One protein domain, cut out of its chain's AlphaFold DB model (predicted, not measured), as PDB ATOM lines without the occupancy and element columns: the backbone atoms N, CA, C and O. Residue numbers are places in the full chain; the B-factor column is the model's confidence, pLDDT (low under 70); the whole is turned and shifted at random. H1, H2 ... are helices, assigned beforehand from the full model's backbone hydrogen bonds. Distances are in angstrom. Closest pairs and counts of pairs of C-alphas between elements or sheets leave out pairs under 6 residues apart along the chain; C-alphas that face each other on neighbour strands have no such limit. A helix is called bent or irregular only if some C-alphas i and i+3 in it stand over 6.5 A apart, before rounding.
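What this domain is: This is residues 203 to 341 of the 783 residues of an uncharacterized protein of Desulfovibrio sp. S3730MH75 (UniProt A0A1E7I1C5). Helix H5 runs through the middle of a compact, mostly crossed helix packing. On one side of it H4 crosses it steeply, with H1 and H3 packed on H4 and H2 packed on H3; on the other side H6 and H7 form a helical hairpin. The printed part has 139 residues with seven named helices, H1 to H7 in chain order, and no named strand; the class is all helix. The radius of gyration of the C-alphas is 14.2 A, and the rounded outline spans 39 by 32 by 30 A.

Where its parts are: H5, residues 288 to 303, is 22.5 A long, from C-alpha 288 at (-36.432, -17.502, 15.626) to C-alpha 303 at (-46.086, -1.261, 27.886). H4, residues 255 to 269, measures 21.5 A, H2, residues 221 to 233, 18.7 A, and H6, residues 313 to 323, 15.2 A. The shorter ones are H1, residues 205 to 209, H3, residues 246 to 253, and H7, residues 334 to 340, ending at C-alpha 340 at (-33.689, 9.750, 20.672). H3 is only just irregular: C-alphas 248 and 251 are 6.8 A apart.

How they stand to each other: H5 touches the hub H4 at a steep tilt of 67 degrees, only just short of about perpendicular, opposite ways; the closest C-alphas, of Trp 269 and Gly 293, are 4.2 A apart. H4 touches H1, closest at C-alphas 264 and 209, 4.2 A. H3 and H4 are a hairpin, closest at C-alphas 249 and 258, 5.3 A. H2 touches H3, about perpendicular at 77 degrees, closest at C-alphas 230 and 248, 6.5 A. H5 touches H6 with residues 290 to 297 alone, closest at C-alphas 294 and 322, 6.3 A. H6 and H7 are a hairpin at a shallow tilt of 27 degrees, closest at C-alphas 323 and 334, 6.4 A. Every O i to N i+4 pair is within hydrogen-bond range in H4, H5, H6 and H7, against 8 of 9 in H2, 1 of 4 in H3 and 0 of 1 in H1, where O i to N i+3 pairs within range number 3 of 5 in H3 and 2 of 2 in H1.

The domain as a whole: The C-alphas farthest apart, of Asn 203 and Ser 339, are 42.3 A apart. The printed part has no cut. The links H1 to H2, H2 to H3 and H4 to H5 are long. Mean pLDDT of the printed part is 91.8, with residues 236 to 237 under 70.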
ATOM      1  N   ASN A 203     -47.444 -25.330  35.152       90.19
ATOM      2  CA  ASN A 203     -46.784 -25.986  36.284       90.19
ATOM      3  C   ASN A 203     -45.433 -25.346  36.645       90.19
ATOM      4  O   ASN A 203     -44.968 -25.509  37.770       90.19
ATOM      5  N   LYS A 204     -44.776 -24.666  35.693       89.50
ATOM      6  CA  LYS A 204     -43.418 -24.115  35.847       89.50
ATOM      7  C   LYS A 204     -43.295 -22.710  35.231       89.50
ATOM      8  O   LYS A 204     -42.483 -22.513  34.323       89.50
ATOM      9  N   PRO A 205     -44.078 -21.720  35.699       89.38
ATOM     10  CA  PRO A 205     -44.115 -20.393  35.087       89.38
ATOM     11  C   PRO A 205     -42.764 -19.665  35.157       89.38
ATOM     12  O   PRO A 205     -42.433 -18.916  34.240       89.38
ATOM     13  N   GLU A 206     -41.949 -19.906  36.187       89.06
ATOM     14  CA  GLU A 206     -40.632 -19.265  36.349       89.06
ATOM     15  C   GLU A 206     -39.620 -19.660  35.260       89.06
ATOM     16  O   GLU A 206     -38.811 -18.837  34.828       89.06
ATOM     17  N   GLU A 207     -39.693 -20.889  34.730       89.50
ATOM     18  CA  GLU A 207     -38.788 -21.345  33.663       89.50
ATOM     19  C   GLU A 207     -39.027 -20.604  32.333       89.50
ATOM     20  O   GLU A 207     -38.151 -20.582  31.466       89.50
ATOM     21  N   ILE A 208     -40.196 -19.980  32.166       92.56
ATOM     22  CA  ILE A 208     -40.608 -19.287  30.936       92.56
ATOM     23  C   ILE A 208     -39.824 -17.991  30.736       92.56
ATOM     24  O   ILE A 208     -39.567 -17.605  29.598       92.56
ATOM     25  N   LYS A 209     -39.364 -17.366  31.828       91.38
ATOM     26  CA  LYS A 209     -38.519 -16.167  31.771       91.38
ATOM     27  C   LYS A 209     -37.201 -16.424  31.038       91.38
ATOM     28  O   LYS A 209     -36.645 -15.527  30.412       91.38
ATOM     29  N   ASN A 210     -36.707 -17.661  31.079       93.81
ATOM     30  CA  ASN A 210     -35.631 -18.104  30.208       93.81
ATOM     31  C   ASN A 210     -36.235 -18.547  28.869       93.81
ATOM     32  O   ASN A 210     -36.701 -19.683  28.746       93.81
ATOM     33  N   VAL A 211     -36.216 -17.641  27.887       94.94
ATOM     34  CA  VAL A 211     -36.780 -17.856  26.544       94.94
ATOM     35  C   VAL A 211     -35.817 -18.536  25.566       94.94
ATOM     36  O   VAL A 211     -36.263 -19.057  24.539       94.94
ATOM     37  N   GLY A 212     -34.522 -18.570  25.885       94.50
ATOM     38  CA  GLY A 212     -33.475 -19.044  24.988       94.50
ATOM     39  C   GLY A 212     -32.063 -18.736  25.488       94.50
ATOM     40  O   GLY A 212     -31.883 -18.161  26.564       94.50
ATOM     41  N   ASN A 213     -31.057 -19.074  24.680       94.25
ATOM     42  CA  ASN A 213     -29.671 -18.652  24.876       94.25
ATOM     43  C   ASN A 213     -29.318 -17.575  23.843       94.25
ATOM     44  O   ASN A 213     -29.039 -17.880  22.684       94.25
ATOM     45  N   ALA A 214     -29.321 -16.315  24.283       92.69
ATOM     46  CA  ALA A 214     -29.071 -15.170  23.416       92.69
ATOM     47  C   ALA A 214     -27.661 -15.182  22.806       92.69
ATOM     48  O   ALA A 214     -27.519 -14.876  21.631       92.69
ATOM     49  N   GLN A 215     -26.633 -15.609  23.546       90.50
ATOM     50  CA  GLN A 215     -25.258 -15.661  23.029       90.50
ATOM     51  C   GLN A 215     -25.077 -16.692  21.909       90.50
ATOM     52  O   GLN A 215     -24.168 -16.562  21.097       90.50
ATOM     53  N   LYS A 216     -25.924 -17.727  21.877       91.06
ATOM     54  CA  LYS A 216     -25.909 -18.773  20.846       91.06
ATOM     55  C   LYS A 216     -26.970 -18.584  19.760       91.06
ATOM     56  O   LYS A 216     -27.011 -19.380  18.830       91.06
ATOM     57  N   GLY A 217     -27.854 -17.590  19.887       91.12
ATOM     58  CA  GLY A 217     -29.011 -17.454  19.001       91.12
ATOM     59  C   GLY A 217     -29.965 -18.656  19.083       91.12
ATOM     60  O   GLY A 217     -30.486 -19.110  18.069       91.12
ATOM     61  N   GLU A 218     -30.192 -19.204  20.276       94.19
ATOM     62  CA  GLU A 218     -31.093 -20.347  20.478       94.19
ATOM     63  C   GLU A 218     -32.394 -19.896  21.143       94.19
ATOM     64  O   GLU A 218     -32.371 -19.146  22.118       94.19
ATOM     65  N   ILE A 219     -33.530 -20.416  20.673       95.69
ATOM     66  CA  ILE A 219     -34.853 -20.205  21.272       95.69
ATOM     67  C   ILE A 219     -35.434 -21.550  21.699       95.69
ATOM     68  O   ILE A 219     -35.406 -22.525  20.945       95.69
ATOM     69  N   TRP A 220     -36.004 -21.613  22.903       95.31
ATOM     70  CA  TRP A 220     -36.646 -22.837  23.375       95.31
ATOM     71  C   TRP A 220     -37.985 -23.080  22.677       95.31
ATOM     72  O   TRP A 220     -38.750 -22.153  22.418       95.31
ATOM     73  N   GLN A 221     -38.328 -24.352  22.454       92.56
ATOM     74  CA  GLN A 221     -39.589 -24.733  21.799       92.56
ATOM     75  C   GLN A 221     -40.826 -24.163  22.506       92.56
ATOM     76  O   GLN A 221     -41.778 -23.750  21.850       92.56
ATOM     77  N   ARG A 222     -40.793 -24.074  23.843       92.62
ATOM     78  CA  ARG A 222     -41.860 -23.459  24.647       92.62
ATOM     79  C   ARG A 222     -42.094 -21.982  24.314       92.62
ATOM     80  O   ARG A 222     -43.231 -21.525  24.320       92.62
ATOM     81  N   THR A 223     -41.025 -21.258  23.995       95.06
ATOM     82  CA  THR A 223     -41.057 -19.844  23.613       95.06
ATOM     83  C   THR A 223     -41.680 -19.691  22.231       95.06
ATOM     84  O   THR A 223     -42.611 -18.908  22.063       95.06
ATOM     85  N   ALA A 224     -41.217 -20.488  21.262       93.81
ATOM     86  CA  ALA A 224     -41.786 -20.519  19.915       93.81
ATOM     87  C   ALA A 224     -43.281 -20.877  19.945       93.81
ATOM     88  O   ALA A 224     -44.087 -20.234  19.276       93.81
ATOM     89  N   TYR A 225     -43.670 -21.831  20.797       93.19
ATOM     90  CA  TYR A 225     -45.068 -22.196  21.006       93.19
ATOM     91  C   TYR A 225     -45.906 -21.014  21.514       93.19
ATOM     92  O   TYR A 225     -46.954 -20.725  20.943       93.19
ATOM     93  N   LEU A 226     -45.453 -20.305  22.555       94.62
ATOM     94  CA  LEU A 226     -46.160 -19.133  23.089       94.62
ATOM     95  C   LEU A 226     -46.277 -18.004  22.056       94.62
ATOM     96  O   LEU A 226     -47.350 -17.417  21.926       94.62
ATOM     97  N   TYR A 227     -45.226 -17.753  21.273       95.12
ATOM     98  CA  TYR A 227     -45.284 -16.820  20.148       95.12
ATOM     99  C   TYR A 227     -46.337 -17.239  19.107       95.12
ATOM    100  O   TYR A 227     -47.179 -16.430  18.717       95.12
ATOM    101  N   ASP A 228     -46.354 -18.512  18.700       92.12
ATOM    102  CA  ASP A 228     -47.339 -19.031  17.746       92.12
ATOM    103  C   ASP A 228     -48.778 -18.871  18.266       92.12
ATOM    104  O   ASP A 228     -49.683 -18.564  17.487       92.12
ATOM    105  N   ARG A 229     -49.003 -18.995  19.585       92.12
ATOM    106  CA  ARG A 229     -50.317 -18.729  20.200       92.12
ATOM    107  C   ARG A 229     -50.749 -17.269  20.067       92.12
ATOM    108  O   ARG A 229     -51.944 -17.034  19.892       92.12
ATOM    109  N   ILE A 230     -49.818 -16.318  20.160       92.50
ATOM    110  CA  ILE A 230     -50.101 -14.900  19.896       92.50
ATOM    111  C   ILE A 230     -50.428 -14.730  18.410       92.50
ATOM    112  O   ILE A 230     -51.478 -14.186  18.080       92.50
ATOM    113  N   ARG A 231     -49.607 -15.294  17.513       89.88
ATOM    114  CA  ARG A 231     -49.806 -15.209  16.056       89.88
ATOM    115  C   ARG A 231     -51.155 -15.757  15.590       89.88
ATOM    116  O   ARG A 231     -51.735 -15.218  14.658       89.88
ATOM    117  N   GLU A 232     -51.654 -16.834  16.192       86.88
ATOM    118  CA  GLU A 232     -52.970 -17.401  15.860       86.88
ATOM    119  C   GLU A 232     -54.150 -16.519  16.291       86.88
ATOM    120  O   GLU A 232     -55.238 -16.637  15.733       86.88
ATOM    121  N   LYS A 233     -53.954 -15.689  17.320       83.81
ATOM    122  CA  LYS A 233     -54.996 -14.867  17.947       83.81
ATOM    123  C   LYS A 233     -54.859 -13.373  17.630       83.81
ATOM    124  O   LYS A 233     -55.640 -12.589  18.156       83.81
ATOM    125  N   LYS A 234     -53.868 -12.987  16.822       81.12
ATOM    126  CA  LYS A 234     -53.640 -11.600  16.411       81.12
ATOM    127  C   LYS A 234     -54.782 -11.078  15.541       81.12
ATOM    128  O   LYS A 234     -55.493 -11.854  14.894       81.12
ATOM    129  N   ASP A 235     -54.880  -9.759  15.454       72.69
ATOM    130  CA  ASP A 235     -55.804  -9.112  14.533       72.69
ATOM    131  C   ASP A 235     -55.390  -9.359  13.078       72.69
ATOM    132  O   ASP A 235     -54.208  -9.382  12.729       72.69
ATOM    133  N   LYS A 236     -56.379  -9.537  12.194       69.88
ATOM    134  CA  LYS A 236     -56.136  -9.879  10.780       69.88
ATOM    135  C   LYS A 236     -55.299  -8.836  10.022       69.88
ATOM    136  O   LYS A 236     -54.714  -9.200   9.009       69.88
ATOM    137  N   GLY A 237     -55.239  -7.592  10.507       63.59
ATOM    138  CA  GLY A 237     -54.445  -6.505   9.923       63.59
ATOM    139  C   GLY A 237     -52.984  -6.436  10.390       63.59
ATOM    140  O   GLY A 237     -52.217  -5.630   9.870       63.59
ATOM    141  N   GLU A 238     -52.559  -7.254  11.359       71.00
ATOM    142  CA  GLU A 238     -51.159  -7.285  11.794       71.00
ATOM    143  C   GLU A 238     -50.336  -8.213  10.893       71.00
ATOM    144  O   GLU A 238     -50.412  -9.438  11.001       71.00
ATOM    145  N   HIS A 239     -49.502  -7.652  10.017       74.00
ATOM    146  CA  HIS A 239     -48.716  -8.426   9.042       74.00
ATOM    147  C   HIS A 239     -47.217  -8.563   9.384       74.00
ATOM    148  O   HIS A 239     -46.481  -9.165   8.605       74.00
ATOM    149  N   GLY A 240     -46.763  -8.056  10.537       83.50
ATOM    150  CA  GLY A 240     -45.375  -8.176  11.015       83.50
ATOM    151  C   GLY A 240     -45.100  -9.392  11.914       83.50
ATOM    152  O   GLY A 240     -45.963 -10.261  12.110       83.50
ATOM    153  N   HIS A 241     -43.888  -9.439  12.467       87.38
ATOM    154  CA  HIS A 241     -43.391 -10.428  13.426       87.38
ATOM    155  C   HIS A 241     -43.301  -9.899  14.863       87.38
ATOM    156  O   HIS A 241     -43.429 -10.690  15.793       87.38
ATOM    157  N   GLY A 242     -43.098  -8.597  15.082       89.44
ATOM    158  CA  GLY A 242     -43.051  -8.021  16.428       89.44
ATOM    159  C   GLY A 242     -44.434  -7.856  17.066       89.44
ATOM    160  O   GLY A 242     -45.005  -6.770  17.014       89.44
ATOM    161  N   TYR A 243     -44.973  -8.899  17.705       92.06
ATOM    162  CA  TYR A 243     -46.277  -8.813  18.382       92.06
ATOM    163  C   TYR A 243     -46.166  -8.215  19.789       92.06
ATOM    164  O   TYR A 243     -45.532  -8.789  20.672       92.06
ATOM    165  N   SER A 244     -46.840  -7.091  20.033       92.56
ATOM    166  CA  SER A 244     -46.816  -6.406  21.334       92.56
ATOM    167  C   SER A 244     -47.844  -6.943  22.338       92.56
ATOM    168  O   SER A 244     -47.640  -6.850  23.550       92.56
ATOM    169  N   ASN A 245     -48.950  -7.536  21.870       92.75
ATOM    170  CA  ASN A 245     -50.078  -7.914  22.725       92.75
ATOM    171  C   ASN A 245     -49.891  -9.272  23.430       92.75
ATOM    172  O   ASN A 245     -50.607 -10.247  23.189       92.75
ATOM    173  N   TRP A 246     -48.941  -9.335  24.363       94.69
ATOM    174  CA  TRP A 246     -48.682 -10.523  25.191       94.69
ATOM    175  C   TRP A 246     -49.868 -10.924  26.088       94.69
ATOM    176  O   TRP A 246     -49.981 -12.087  26.483       94.69
ATOM    177  N   ARG A 247     -50.780  -9.987  26.394       95.19
ATOM    178  CA  ARG A 247     -51.945 -10.206  27.274       95.19
ATOM    179  C   ARG A 247     -52.930 -11.237  26.712       95.19
ATOM    180  O   ARG A 247     -53.618 -11.895  27.485       95.19
ATOM    181  N   ILE A 248     -52.919 -11.478  25.398       93.88
ATOM    182  CA  ILE A 248     -53.692 -12.537  24.714       93.88
ATOM    183  C   ILE A 248     -53.409 -13.949  25.278       93.88
ATOM    184  O   ILE A 248     -54.223 -14.874  25.150       93.88
ATOM    185  N   LEU A 249     -52.246 -14.144  25.908       94.69
ATOM    186  CA  LEU A 249     -51.873 -15.411  26.535       94.69
ATOM    187  C   LEU A 249     -52.559 -15.642  27.892       94.69
ATOM    188  O   LEU A 249     -52.628 -16.794  28.324       94.69
ATOM    189  N   ILE A 250     -53.085 -14.600  28.547       94.94
ATOM    190  CA  ILE A 250     -53.602 -14.664  29.926       94.94
ATOM    191  C   ILE A 250     -54.775 -15.641  30.039       94.94
ATOM    192  O   ILE A 250     -54.745 -16.522  30.898       94.94
ATOM    193  N   ASP A 251     -55.759 -15.562  29.143       92.12
ATOM    194  CA  ASP A 251     -56.958 -16.417  29.197       92.12
ATOM    195  C   ASP A 251     -56.616 -17.914  29.138       92.12
ATOM    196  O   ASP A 251     -57.268 -18.781  29.730       92.12
ATOM    197  N   GLU A 252     -55.558 -18.244  28.401       91.12
ATOM    198  CA  GLU A 252     -55.161 -19.621  28.168       91.12
ATOM    199  C   GLU A 252     -54.169 -20.110  29.225       91.12
ATOM    200  O   GLU A 252     -54.401 -21.150  29.852       91.12
ATOM    201  N   PHE A 253     -53.105 -19.353  29.474       93.44
ATOM    202  CA  PHE A 253     -51.953 -19.786  30.268       93.44
ATOM    203  C   PHE A 253     -51.864 -19.134  31.651       93.44
ATOM    204  O   PHE A 253     -51.133 -19.637  32.496       93.44
ATOM    205  N   GLY A 254     -52.669 -18.112  31.936       93.38
ATOM    206  CA  GLY A 254     -52.615 -17.348  33.181       93.38
ATOM    207  C   GLY A 254     -51.630 -16.180  33.116       93.38
ATOM    208  O   GLY A 254     -50.794 -16.087  32.215       93.38
ATOM    209  N   PHE A 255     -51.753 -15.275  34.088       95.62
ATOM    210  CA  PHE A 255     -50.977 -14.037  34.140       95.62
ATOM    211  C   PHE A 255     -49.470 -14.286  34.255       95.62
ATOM    212  O   PHE A 255     -48.713 -13.711  33.479       95.62
ATOM    213  N   ASP A 256     -49.037 -15.181  35.149       96.00
ATOM    214  CA  ASP A 256     -47.609 -15.412  35.413       96.00
ATOM    215  C   ASP A 256     -46.866 -15.933  34.181       96.00
ATOM    216  O   ASP A 256     -45.787 -15.450  33.853       96.00
ATOM    217  N   VAL A 257     -47.476 -16.859  33.432       95.94
ATOM    218  CA  VAL A 257     -46.908 -17.374  32.178       95.94
ATOM    219  C   VAL A 257     -46.781 -16.263  31.137       95.94
ATOM    220  O   VAL A 257     -45.723 -16.102  30.529       95.94
ATOM    221  N   ALA A 258     -47.851 -15.490  30.937       96.62
ATOM    222  CA  ALA A 258     -47.882 -14.412  29.955       96.62
ATOM    223  C   ALA A 258     -46.856 -13.312  30.291       96.62
ATOM    224  O   ALA A 258     -46.100 -12.874  29.422       96.62
ATOM    225  N   LYS A 259     -46.782 -12.921  31.569       97.00
ATOM    226  CA  LYS A 259     -45.830 -11.934  32.085       97.00
ATOM    227  C   LYS A 259     -44.387 -12.431  31.989       97.00
ATOM    228  O   LYS A 259     -43.530 -11.687  31.525       97.00
ATOM    229  N   ASN A 260     -44.103 -13.671  32.390       97.38
ATOM    230  CA  ASN A 260     -42.746 -14.220  32.339       97.38
ATOM    231  C   ASN A 260     -42.260 -14.409  30.897       97.38
ATOM    232  O   ASN A 260     -41.082 -14.190  30.629       97.38
ATOM    233  N   PHE A 261     -43.155 -14.742  29.959       97.62
ATOM    234  CA  PHE A 261     -42.841 -14.740  28.528       97.62
ATOM    235  C   PHE A 261     -42.440 -13.347  28.043       97.62
ATOM    236  O   PHE A 261     -41.365 -13.200  27.465       97.62
ATOM    237  N   ARG A 262     -43.248 -12.321  28.346       97.56
ATOM    238  CA  ARG A 262     -42.913 -10.923  28.044       97.56
ATOM    239  C   ARG A 262     -41.551 -10.545  28.629       97.56
ATOM    240  O   ARG A 262     -40.667 -10.140  27.885       97.56
ATOM    241  N   ASP A 263     -41.370 -10.708  29.940       97.56
ATOM    242  CA  ASP A 263     -40.138 -10.335  30.650       97.56
ATOM    243  C   ASP A 263     -38.911 -11.063  30.077       97.56
ATOM    244  O   ASP A 263     -37.823 -10.494  29.988       97.56
ATOM    245  N   GLY A 264     -39.089 -12.318  29.656       97.50
ATOM    246  CA  GLY A 264     -38.058 -13.105  28.995       97.50
ATOM    247  C   GLY A 264     -37.690 -12.580  27.606       97.50
ATOM    248  O   GLY A 264     -36.505 -12.414  27.324       97.50
ATOM    249  N   CYS A 265     -38.671 -12.255  26.758       97.94
ATOM    250  CA  CYS A 265     -38.435 -11.640  25.444       97.94
ATOM    251  C   CYS A 265     -37.746 -10.268  25.577       97.94
ATOM    252  O   CYS A 265     -36.796  -9.976  24.852       97.94
ATOM    253  N   VAL A 266     -38.179  -9.460  26.552       97.56
ATOM    254  CA  VAL A 266     -37.597  -8.151  26.904       97.56
ATOM    255  C   VAL A 266     -36.131  -8.281  27.340       97.56
ATOM    256  O   VAL A 266     -35.268  -7.514  26.916       97.56
ATOM    257  N   ALA A 267     -35.808  -9.291  28.147       97.00
ATOM    258  CA  ALA A 267     -34.428  -9.566  28.544       97.00
ATOM    259  C   ALA A 267     -33.575 -10.164  27.409       97.00
ATOM    260  O   ALA A 267     -32.349 -10.028  27.427       97.00
ATOM    261  N   TYR A 268     -34.199 -10.856  26.451       97.56
ATOM    262  CA  TYR A 268     -33.512 -11.528  25.349       97.56
ATOM    263  C   TYR A 268     -33.015 -10.548  24.288       97.56
ATOM    264  O   TYR A 268     -31.853 -10.642  23.888       97.56
ATOM    265  N   TRP A 269     -33.852  -9.594  23.860       96.94
ATOM    266  CA  TRP A 269     -33.488  -8.671  22.776       96.94
ATOM    267  C   TRP A 269     -32.243  -7.843  23.114       96.94
ATOM    268  O   TRP A 269     -31.429  -7.596  22.238       96.94
ATOM    269  N   ARG A 270     -32.031  -7.512  24.394       96.62
ATOM    270  CA  ARG A 270     -30.852  -6.779  24.890       96.62
ATOM    271  C   ARG A 270     -29.526  -7.532  24.750       96.62
ATOM    272  O   ARG A 270     -28.468  -6.937  24.903       96.62
ATOM    273  N   LYS A 271     -29.569  -8.852  24.554       96.12
ATOM    274  CA  LYS A 271     -28.387  -9.735  24.561       96.12
ATOM    275  C   LYS A 271     -28.110 -10.391  23.214       96.12
ATOM    276  O   LYS A 271     -26.995 -10.856  23.001       96.12
ATOM    277  N   TYR A 272     -29.122 -10.499  22.354       96.25
ATOM    278  CA  TYR A 272     -28.986 -11.061  21.016       96.25
ATOM    279  C   TYR A 272     -29.002  -9.931  19.992       96.25
ATOM    280  O   TYR A 272     -30.014  -9.245  19.852       96.25
ATOM    281  N   ASP A 273     -27.899  -9.777  19.267       95.38
ATOM    282  CA  ASP A 273     -27.788  -8.843  18.154       95.38
ATOM    283  C   ASP A 273     -28.025  -9.589  16.824       95.38
ATOM    284  O   ASP A 273     -27.229 -10.470  16.476       95.38
ATOM    285  N   PRO A 274     -29.082  -9.258  16.052       93.25
ATOM    286  CA  PRO A 274     -29.366  -9.927  14.786       93.25
ATOM    287  C   PRO A 274     -28.284  -9.717  13.716       93.25
ATOM    288  O   PRO A 274     -28.267 -10.467  12.742       93.25
ATOM    289  N   PHE A 275     -27.376  -8.746  13.879       92.31
ATOM    290  CA  PHE A 275     -26.272  -8.505  12.943       92.31
ATOM    291  C   PHE A 275     -25.091  -9.459  13.132       92.31
ATOM    292  O   PHE A 275     -24.224  -9.541  12.266       92.31
ATOM    293  N   THR A 276     -25.082 -10.234  14.220       90.81
ATOM    294  CA  THR A 276     -24.086 -11.297  14.436       90.81
ATOM    295  C   THR A 276     -24.308 -12.518  13.538       90.81
ATOM    296  O   THR A 276     -23.400 -13.333  13.389       90.81
ATOM    297  N   ASP A 277     -25.486 -12.643  12.913       86.19
ATOM    298  CA  ASP A 277     -25.775 -13.694  11.937       86.19
ATOM    299  C   ASP A 277     -25.129 -13.356  10.574       86.19
ATOM    300  O   ASP A 277     -25.539 -12.386   9.923       86.19
ATOM    301  N   PRO A 278     -24.156 -14.151  10.088       82.75
ATOM    302  CA  PRO A 278     -23.494 -13.890   8.810       82.75
ATOM    303  C   PRO A 278     -24.446 -14.007   7.611       82.75
ATOM    304  O   PRO A 278     -24.175 -13.435   6.559       82.75
ATOM    305  N   ASN A 279     -25.573 -14.712   7.755       82.94
ATOM    306  CA  ASN A 279     -26.546 -14.923   6.683       82.94
ATOM    307  C   ASN A 279     -27.753 -13.976   6.776       82.94
ATOM    308  O   ASN A 279     -28.751 -14.184   6.079       82.94
ATOM    309  N   ARG A 280     -27.694 -12.929   7.614       83.81
ATOM    310  CA  ARG A 280     -28.857 -12.075   7.924       83.81
ATOM    311  C   ARG A 280     -29.494 -11.409   6.695       83.81
ATOM    312  O   ARG A 280     -30.692 -11.126   6.746       83.81
ATOM    313  N   GLN A 281     -28.700 -11.165   5.646       79.69
ATOM    314  CA  GLN A 281     -29.080 -10.470   4.408       79.69
ATOM    315  C   GLN A 281     -29.312 -11.423   3.211       79.69
ATOM    316  O   GLN A 281     -29.952 -11.043   2.225       79.69
ATOM    317  N   THR A 282     -28.815 -12.665   3.293       76.44
ATOM    318  CA  THR A 282     -28.837 -13.667   2.208       76.44
ATOM    319  C   THR A 282     -29.809 -14.825   2.459       76.44
ATOM    320  O   THR A 282     -30.206 -15.511   1.519       76.44
ATOM    321  N   SER A 283     -30.216 -15.057   3.710       77.06
ATOM    322  CA  SER A 283     -31.149 -16.123   4.080       77.06
ATOM    323  C   SER A 283     -32.592 -15.796   3.677       77.06
ATOM    324  O   SER A 283     -33.135 -14.760   4.046       77.06
ATOM    325  N   ASN A 284     -33.262 -16.753   3.026       73.44
ATOM    326  CA  ASN A 284     -34.709 -16.711   2.762       73.44
ATOM    327  C   ASN A 284     -35.562 -17.171   3.963       73.44
ATOM    328  O   ASN A 284     -36.788 -17.222   3.877       73.44
ATOM    329  N   SER A 285     -34.926 -17.556   5.071       79.69
ATOM    330  CA  SER A 285     -35.590 -17.942   6.317       79.69
ATOM    331  C   SER A 285     -35.353 -16.896   7.399       79.69
ATOM    332  O   SER A 285     -34.261 -16.335   7.496       79.69
ATOM    333  N   ILE A 286     -36.374 -16.644   8.219       84.81
ATOM    334  CA  ILE A 286     -36.327 -15.654   9.300       84.81
ATOM    335  C   ILE A 286     -36.000 -16.390  10.604       84.81
ATOM    336  O   ILE A 286     -36.824 -17.188  11.065       84.81
ATOM    337  N   PRO A 287     -34.820 -16.163  11.211       90.38
ATOM    338  CA  PRO A 287     -34.415 -16.892  12.407       90.38
ATOM    339  C   PRO A 287     -35.329 -16.603  13.605       90.38
ATOM    340  O   PRO A 287     -35.660 -15.452  13.891       90.38
ATOM    341  N   TRP A 288     -35.668 -17.639  14.377       93.00
ATOM    342  CA  TRP A 288     -36.432 -17.502  15.626       93.00
ATOM    343  C   TRP A 288     -35.872 -16.458  16.610       93.00
ATOM    344  O   TRP A 288     -36.670 -15.692  17.152       93.00
ATOM    345  N   PRO A 289     -34.545 -16.356  16.831       94.12
ATOM    346  CA  PRO A 289     -33.960 -15.308  17.671       94.12
ATOM    347  C   PRO A 289     -34.374 -13.889  17.281       94.12
ATOM    348  O   PRO A 289     -34.679 -13.075  18.150       94.12
ATOM    349  N   ARG A 290     -34.442 -13.611  15.972       94.31
ATOM    350  CA  ARG A 290     -34.858 -12.315  15.426       94.31
ATOM    351  C   ARG A 290     -36.320 -12.031  15.762       94.31
ATOM    352  O   ARG A 290     -36.635 -10.952  16.248       94.31
ATOM    353  N   ILE A 291     -37.191 -13.020  15.553       94.75
ATOM    354  CA  ILE A 291     -38.630 -12.929  15.842       94.75
ATOM    355  C   ILE A 291     -38.870 -12.628  17.326       94.75
ATOM    356  O   ILE A 291     -39.627 -11.718  17.666       94.75
ATOM    357  N   ILE A 292     -38.207 -13.370  18.218       96.69
ATOM    358  CA  ILE A 292     -38.358 -13.194  19.667       96.69
ATOM    359  C   ILE A 292     -37.785 -11.851  20.133       96.69
ATOM    360  O   ILE A 292     -38.401 -11.196  20.973       96.69
ATOM    361  N   GLY A 293     -36.667 -11.401  19.560       96.75
ATOM    362  CA  GLY A 293     -36.108 -10.083  19.849       96.75
ATOM    363  C   GLY A 293     -37.026  -8.929  19.426       96.75
ATOM    364  O   GLY A 293     -37.354  -8.081  20.255       96.75
ATOM    365  N   LEU A 294     -37.533  -8.952  18.185       96.38
ATOM    366  CA  LEU A 294     -38.528  -7.987  17.680       96.38
ATOM    367  C   LEU A 294     -39.768  -7.926  18.576       96.38
ATOM    368  O   LEU A 294     -40.246  -6.848  18.927       96.38
ATOM    369  N   THR A 295     -40.266  -9.101  18.961       96.06
ATOM    370  CA  THR A 295     -41.406  -9.260  19.866       96.06
ATOM    371  C   THR A 295     -41.116  -8.636  21.234       96.06
ATOM    372  O   THR A 295     -41.953  -7.914  21.768       96.06
ATOM    373  N   GLY A 296     -39.917  -8.850  21.786       97.12
ATOM    374  CA  GLY A 296     -39.489  -8.259  23.055       97.12
ATOM    375  C   GLY A 296     -39.497  -6.731  23.043       97.12
ATOM    376  O   GLY A 296     -40.076  -6.128  23.944       97.12
ATOM    377  N   ILE A 297     -38.923  -6.109  22.006       97.62
ATOM    378  CA  ILE A 297     -38.923  -4.642  21.859       97.62
ATOM    379  C   ILE A 297     -40.352  -4.125  21.674       97.62
ATOM    380  O   ILE A 297     -40.746  -3.159  22.321       97.62
ATOM    381  N   ALA A 298     -41.160  -4.783  20.835       96.06
ATOM    382  CA  ALA A 298     -42.545  -4.381  20.596       96.06
ATOM    383  C   ALA A 298     -43.395  -4.414  21.875       96.06
ATOM    384  O   ALA A 298     -44.202  -3.512  22.102       96.06
ATOM    385  N   MET A 299     -43.207  -5.428  22.724       96.31
ATOM    386  CA  MET A 299     -43.884  -5.534  24.018       96.31
ATOM    387  C   MET A 299     -43.450  -4.436  24.989       96.31
ATOM    388  O   MET A 299     -44.299  -3.808  25.616       96.31
ATOM    389  N   GLU A 300     -42.146  -4.188  25.104       96.94
ATOM    390  CA  GLU A 300     -41.606  -3.144  25.976       96.94
ATOM    391  C   GLU A 300     -42.054  -1.748  25.537       96.94
ATOM    392  O   GLU A 300     -42.557  -0.978  26.351       96.94
ATOM    393  N   ALA A 301     -41.968  -1.455  24.241       96.12
ATOM    394  CA  ALA A 301     -42.370  -0.172  23.681       96.12
ATOM    395  C   ALA A 301     -43.875   0.111  23.795       96.12
ATOM    396  O   ALA A 301     -44.283   1.277  23.805       96.12
ATOM    397  N   ALA A 302     -44.699  -0.942  23.846       94.62
ATOM    398  CA  ALA A 302     -46.139  -0.836  24.045       94.62
ATOM    399  C   ALA A 302     -46.523  -0.674  25.525       94.62
ATOM    400  O   ALA A 302     -47.451   0.076  25.822       94.62
ATOM    401  N   ASP A 303     -45.830  -1.359  26.441       94.94
ATOM    402  CA  ASP A 303     -46.086  -1.261  27.886       94.94
ATOM    403  C   ASP A 303     -45.486   0.023  28.503       94.94
ATOM    404  O   ASP A 303     -46.004   0.504  29.512       94.94
ATOM    405  N   ASP A 304     -44.425   0.589  27.917       94.38
ATOM    406  CA  ASP A 304     -43.715   1.765  28.433       94.38
ATOM    407  C   ASP A 304     -43.467   2.815  27.341       94.38
ATOM    408  O   ASP A 304     -42.666   2.639  26.420       94.38
ATOM    409  N   SER A 305     -44.132   3.967  27.463       91.38
ATOM    410  CA  SER A 305     -44.007   5.041  26.480       91.38
ATOM    411  C   SER A 305     -42.608   5.656  26.416       91.38
ATOM    412  O   SER A 305     -42.252   6.153  25.344       91.38
ATOM    413  N   ASP A 306     -41.842   5.593  27.507       94.25
ATOM    414  CA  ASP A 306     -40.508   6.181  27.668       94.25
ATOM    415  C   ASP A 306     -39.387   5.130  27.639       94.25
ATOM    416  O   ASP A 306     -38.257   5.432  28.021       94.25
ATOM    417  N   TRP A 307     -39.665   3.904  27.177       95.62
ATOM    418  CA  TRP A 307     -38.685   2.808  27.147       95.62
ATOM    419  C   TRP A 307     -37.341   3.214  26.521       95.62
ATOM    420  O   TRP A 307     -36.283   2.872  27.039       95.62
ATOM    421  N   VAL A 308     -37.381   4.013  25.449       96.06
ATOM    422  CA  VAL A 308     -36.195   4.466  24.709       96.06
ATOM    423  C   VAL A 308     -35.263   5.343  25.553       96.06
ATOM    424  O   VAL A 308     -34.062   5.356  25.328       96.06
ATOM    425  N   LYS A 309     -35.780   6.031  26.575       95.12
ATOM    426  CA  LYS A 309     -34.965   6.843  27.494       95.12
ATOM    427  C   LYS A 309     -34.300   6.005  28.587       95.12
ATOM    428  O   LYS A 309     -33.504   6.521  29.364       95.12
ATOM    429  N   LYS A 310     -34.683   4.730  28.704       94.88
ATOM    430  CA  LYS A 310     -34.247   3.809  29.763       94.88
ATOM    431  C   LYS A 310     -33.226   2.788  29.273       94.88
ATOM    432  O   LYS A 310     -32.696   2.041  30.091       94.88
ATOM    433  N   ILE A 311     -32.972   2.741  27.966       96.38
ATOM    434  CA  ILE A 311     -31.977   1.852  27.368       96.38
ATOM    435  C   ILE A 311     -30.605   2.531  27.323       96.38
ATOM    436  O   ILE A 311     -30.485   3.748  27.200       96.38
ATOM    437  N   THR A 312     -29.561   1.723  27.439       95.50
ATOM    438  CA  THR A 312     -28.161   2.137  27.281       95.50
ATOM    439  C   THR A 312     -27.799   2.337  25.806       95.50
ATOM    440  O   THR A 312     -28.521   1.892  24.917       95.50
ATOM    441  N   GLY A 313     -26.651   2.962  25.520       93.19
ATOM    442  CA  GLY A 313     -26.174   3.136  24.141       93.19
ATOM    443  C   GLY A 313     -25.959   1.812  23.389       93.19
ATOM    444  O   GLY A 313     -26.311   1.708  22.216       93.19
ATOM    445  N   ASP A 314     -25.458   0.777  24.072       94.69
ATOM    446  CA  ASP A 314     -25.278  -0.556  23.481       94.69
ATOM    447  C   ASP A 314     -26.625  -1.224  23.168       94.69
ATOM    448  O   ASP A 314     -26.811  -1.801  22.097       94.69
ATOM    449  N   GLU A 315     -27.602  -1.095  24.069       96.88
ATOM    450  CA  GLU A 315     -28.966  -1.575  23.829       96.88
ATOM    451  C   GLU A 315     -29.641  -0.795  22.690       96.88
ATOM    452  O   GLU A 315     -30.306  -1.398  21.851       96.88
ATOM    453  N   ALA A 316     -29.434   0.522  22.599       96.62
ATOM    454  CA  ALA A 316     -29.940   1.341  21.498       96.62
ATOM    455  C   ALA A 316     -29.361   0.902  20.145       96.62
ATOM    456  O   ALA A 316     -30.098   0.819  19.161       96.62
ATOM    457  N   LYS A 317     -28.072   0.539  20.100       96.06
ATOM    458  CA  LYS A 317     -27.436  -0.027  18.901       96.06
ATOM    459  C   LYS A 317     -28.085  -1.349  18.486       96.06
ATOM    460  O   LYS A 317     -28.442  -1.519  17.324       96.06
ATOM    461  N   ILE A 318     -28.300  -2.260  19.435       96.88
ATOM    462  CA  ILE A 318     -28.986  -3.530  19.161       96.88
ATOM    463  C   ILE A 318     -30.422  -3.276  18.670       96.88
ATOM    464  O   ILE A 318     -30.859  -3.882  17.692       96.88
ATOM    465  N   ALA A 319     -31.156  -2.347  19.291       97.00
ATOM    466  CA  ALA A 319     -32.499  -1.970  18.850       97.00
ATOM    467  C   ALA A 319     -32.503  -1.400  17.416       97.00
ATOM    468  O   ALA A 319     -33.400  -1.727  16.636       97.00
ATOM    469  N   ALA A 320     -31.486  -0.618  17.037       96.31
ATOM    470  CA  ALA A 320     -31.324  -0.115  15.671       96.31
ATOM    471  C   ALA A 320     -31.104  -1.253  14.658       96.31
ATOM    472  O   ALA A 320     -31.689  -1.234  13.578       96.31
ATOM    473  N   HIS A 321     -30.359  -2.301  15.022       95.50
ATOM    474  CA  HIS A 321     -30.213  -3.498  14.185       95.50
ATOM    475  C   HIS A 321     -31.531  -4.274  14.018       95.50
ATOM    476  O   HIS A 321     -31.839  -4.770  12.933       95.50
ATOM    477  N   TYR A 322     -32.355  -4.369  15.066       95.31
ATOM    478  CA  TYR A 322     -33.682  -4.988  14.955       95.31
ATOM    479  C   TYR A 322     -34.647  -4.199  14.077       95.31
ATOM    480  O   TYR A 322     -35.545  -4.786  13.480       95.31
ATOM    481  N   PHE A 323     -34.493  -2.884  13.996       92.50
ATOM    482  CA  PHE A 323     -35.428  -2.030  13.274       92.50
ATOM    483  C   PHE A 323     -35.542  -2.400  11.781       92.50
ATOM    484  O   PHE A 323     -36.652  -2.443  11.253       92.50
ATOM    485  N   VAL A 324     -34.434  -2.782  11.136       92.00
ATOM    486  CA  VAL A 324     -34.396  -3.258   9.735       92.00
ATOM    487  C   VAL A 324     -34.709  -4.755   9.581       92.00
ATOM    488  O   VAL A 324     -34.584  -5.315   8.501       92.00
ATOM    489  N   CYS A 325     -35.093  -5.448  10.653       91.00
ATOM    490  CA  CYS A 325     -35.319  -6.897  10.635       91.00
ATOM    491  C   CYS A 325     -36.802  -7.304  10.542       91.00
ATOM    492  O   CYS A 325     -37.088  -8.501  10.450       91.00
ATOM    493  N   GLU A 326     -37.733  -6.351  10.625       90.56
ATOM    494  CA  GLU A 326     -39.183  -6.593  10.562       90.56
ATOM    495  C   GLU A 326     -39.623  -6.989   9.144       90.56
ATOM    496  O   GLU A 326     -39.079  -6.490   8.179       90.56
ATOM    497  N   LEU A 327     -40.596  -7.886   8.974       83.44
ATOM    498  CA  LEU A 327     -40.921  -8.455   7.657       83.44
ATOM    499  C   LEU A 327     -41.501  -7.430   6.670       83.44
ATOM    500  O   LEU A 327     -41.143  -7.433   5.496       83.44
ATOM    501  N   ASN A 328     -42.422  -6.588   7.139       82.88
ATOM    502  CA  ASN A 328     -43.226  -5.705   6.298       82.88
ATOM    503  C   ASN A 328     -43.060  -4.251   6.743       82.88
ATOM    504  O   ASN A 328     -43.853  -3.738   7.532       82.88
ATOM    505  N   GLY A 329     -42.024  -3.595   6.225       88.25
ATOM    506  CA  GLY A 329     -41.699  -2.218   6.575       88.25
ATOM    507  C   GLY A 329     -40.947  -2.107   7.899       88.25
ATOM    508  O   GLY A 329     -40.248  -3.029   8.315       88.25
ATOM    509  N   PHE A 330     -41.097  -0.960   8.557       91.81
ATOM    510  CA  PHE A 330     -40.447  -0.683   9.834       91.81
ATOM    511  C   PHE A 330     -41.406  -0.834  11.021       91.81
ATOM    512  O   PHE A 330     -42.571  -0.429  10.935       91.81
ATOM    513  N   PRO A 331     -40.938  -1.364  12.163       92.06
ATOM    514  CA  PRO A 331     -41.789  -1.608  13.321       92.06
ATOM    515  C   PRO A 331     -42.195  -0.298  13.999       92.06
ATOM    516  O   PRO A 331     -41.348   0.548  14.245       92.06
ATOM    517  N   ALA A 332     -43.462  -0.129  14.390       89.31
ATOM    518  CA  ALA A 332     -44.012   1.156  14.860       89.31
ATOM    519  C   ALA A 332     -43.199   1.882  15.961       89.31
ATOM    520  O   ALA A 332     -43.215   3.113  16.032       89.31
ATOM    521  N   TRP A 333     -42.465   1.146  16.801       93.75
ATOM    522  CA  TRP A 333     -41.604   1.706  17.847       93.75
ATOM    523  C   TRP A 333     -40.368   2.455  17.317       93.75
ATOM    524  O   TRP A 333     -39.779   3.239  18.065       93.75
ATOM    525  N   TYR A 334     -39.999   2.285  16.042       92.69
ATOM    526  CA  TYR A 334     -38.803   2.895  15.457       92.69
ATOM    527  C   TYR A 334     -38.803   4.418  15.538       92.69
ATOM    528  O   TYR A 334     -37.750   5.014  15.717       92.69
ATOM    529  N   LYS A 335     -39.975   5.058  15.453       93.19
ATOM    530  CA  LYS A 335     -40.082   6.524  15.478       93.19
ATOM    531  C   LYS A 335     -39.534   7.107  16.780       93.19
ATOM    532  O   LYS A 335     -38.894   8.153  16.766       93.19
ATOM    533  N   LYS A 336     -39.753   6.408  17.900       94.44
ATOM    534  CA  LYS A 336     -39.207   6.799  19.206       94.44
ATOM    535  C   LYS A 336     -37.705   6.550  19.277       94.44
ATOM    536  O   LYS A 336     -36.990   7.423  19.749       94.44
ATOM    537  N   LEU A 337     -37.242   5.405  18.767       95.69
ATOM    538  CA  LEU A 337     -35.811   5.103  18.679       95.69
ATOM    539  C   LEU A 337     -35.074   6.166  17.858       95.69
ATOM    540  O   LEU A 337     -34.070   6.697  18.309       95.69
ATOM    541  N   TYR A 338     -35.622   6.528  16.701       93.62
ATOM    542  CA  TYR A 338     -35.074   7.552  15.822       93.62
ATOM    543  C   TYR A 338     -35.065   8.943  16.462       93.62
ATOM    544  O   TYR A 338     -34.104   9.686  16.301       93.62
ATOM    545  N   SER A 339     -36.123   9.302  17.197       93.50
ATOM    546  CA  SER A 339     -36.199  10.601  17.872       93.50
ATOM    547  C   SER A 339     -35.123  10.785  18.943       93.50
ATOM    548  O   SER A 339     -34.736  11.923  19.193       93.50
ATOM    549  N   GLU A 340     -34.685   9.705  19.594       96.00
ATOM    550  CA  GLU A 340     -33.689   9.750  20.672       96.00
ATOM    551  C   GLU A 340     -32.266   9.471  20.157       96.00
ATOM    552  O   GLU A 340     -31.313  10.127  20.568       96.00
ATOM    553  N   PHE A 341     -32.118   8.531  19.218       95.44
ATOM    554  CA  PHE A 341     -30.833   8.066  18.686       95.44
ATOM    555  C   PHE A 341     -30.783   8.123  17.146       95.44
ATOM    556  O   PHE A 341     -30.610   7.084  16.495       95.44
TER     557      PHE A 341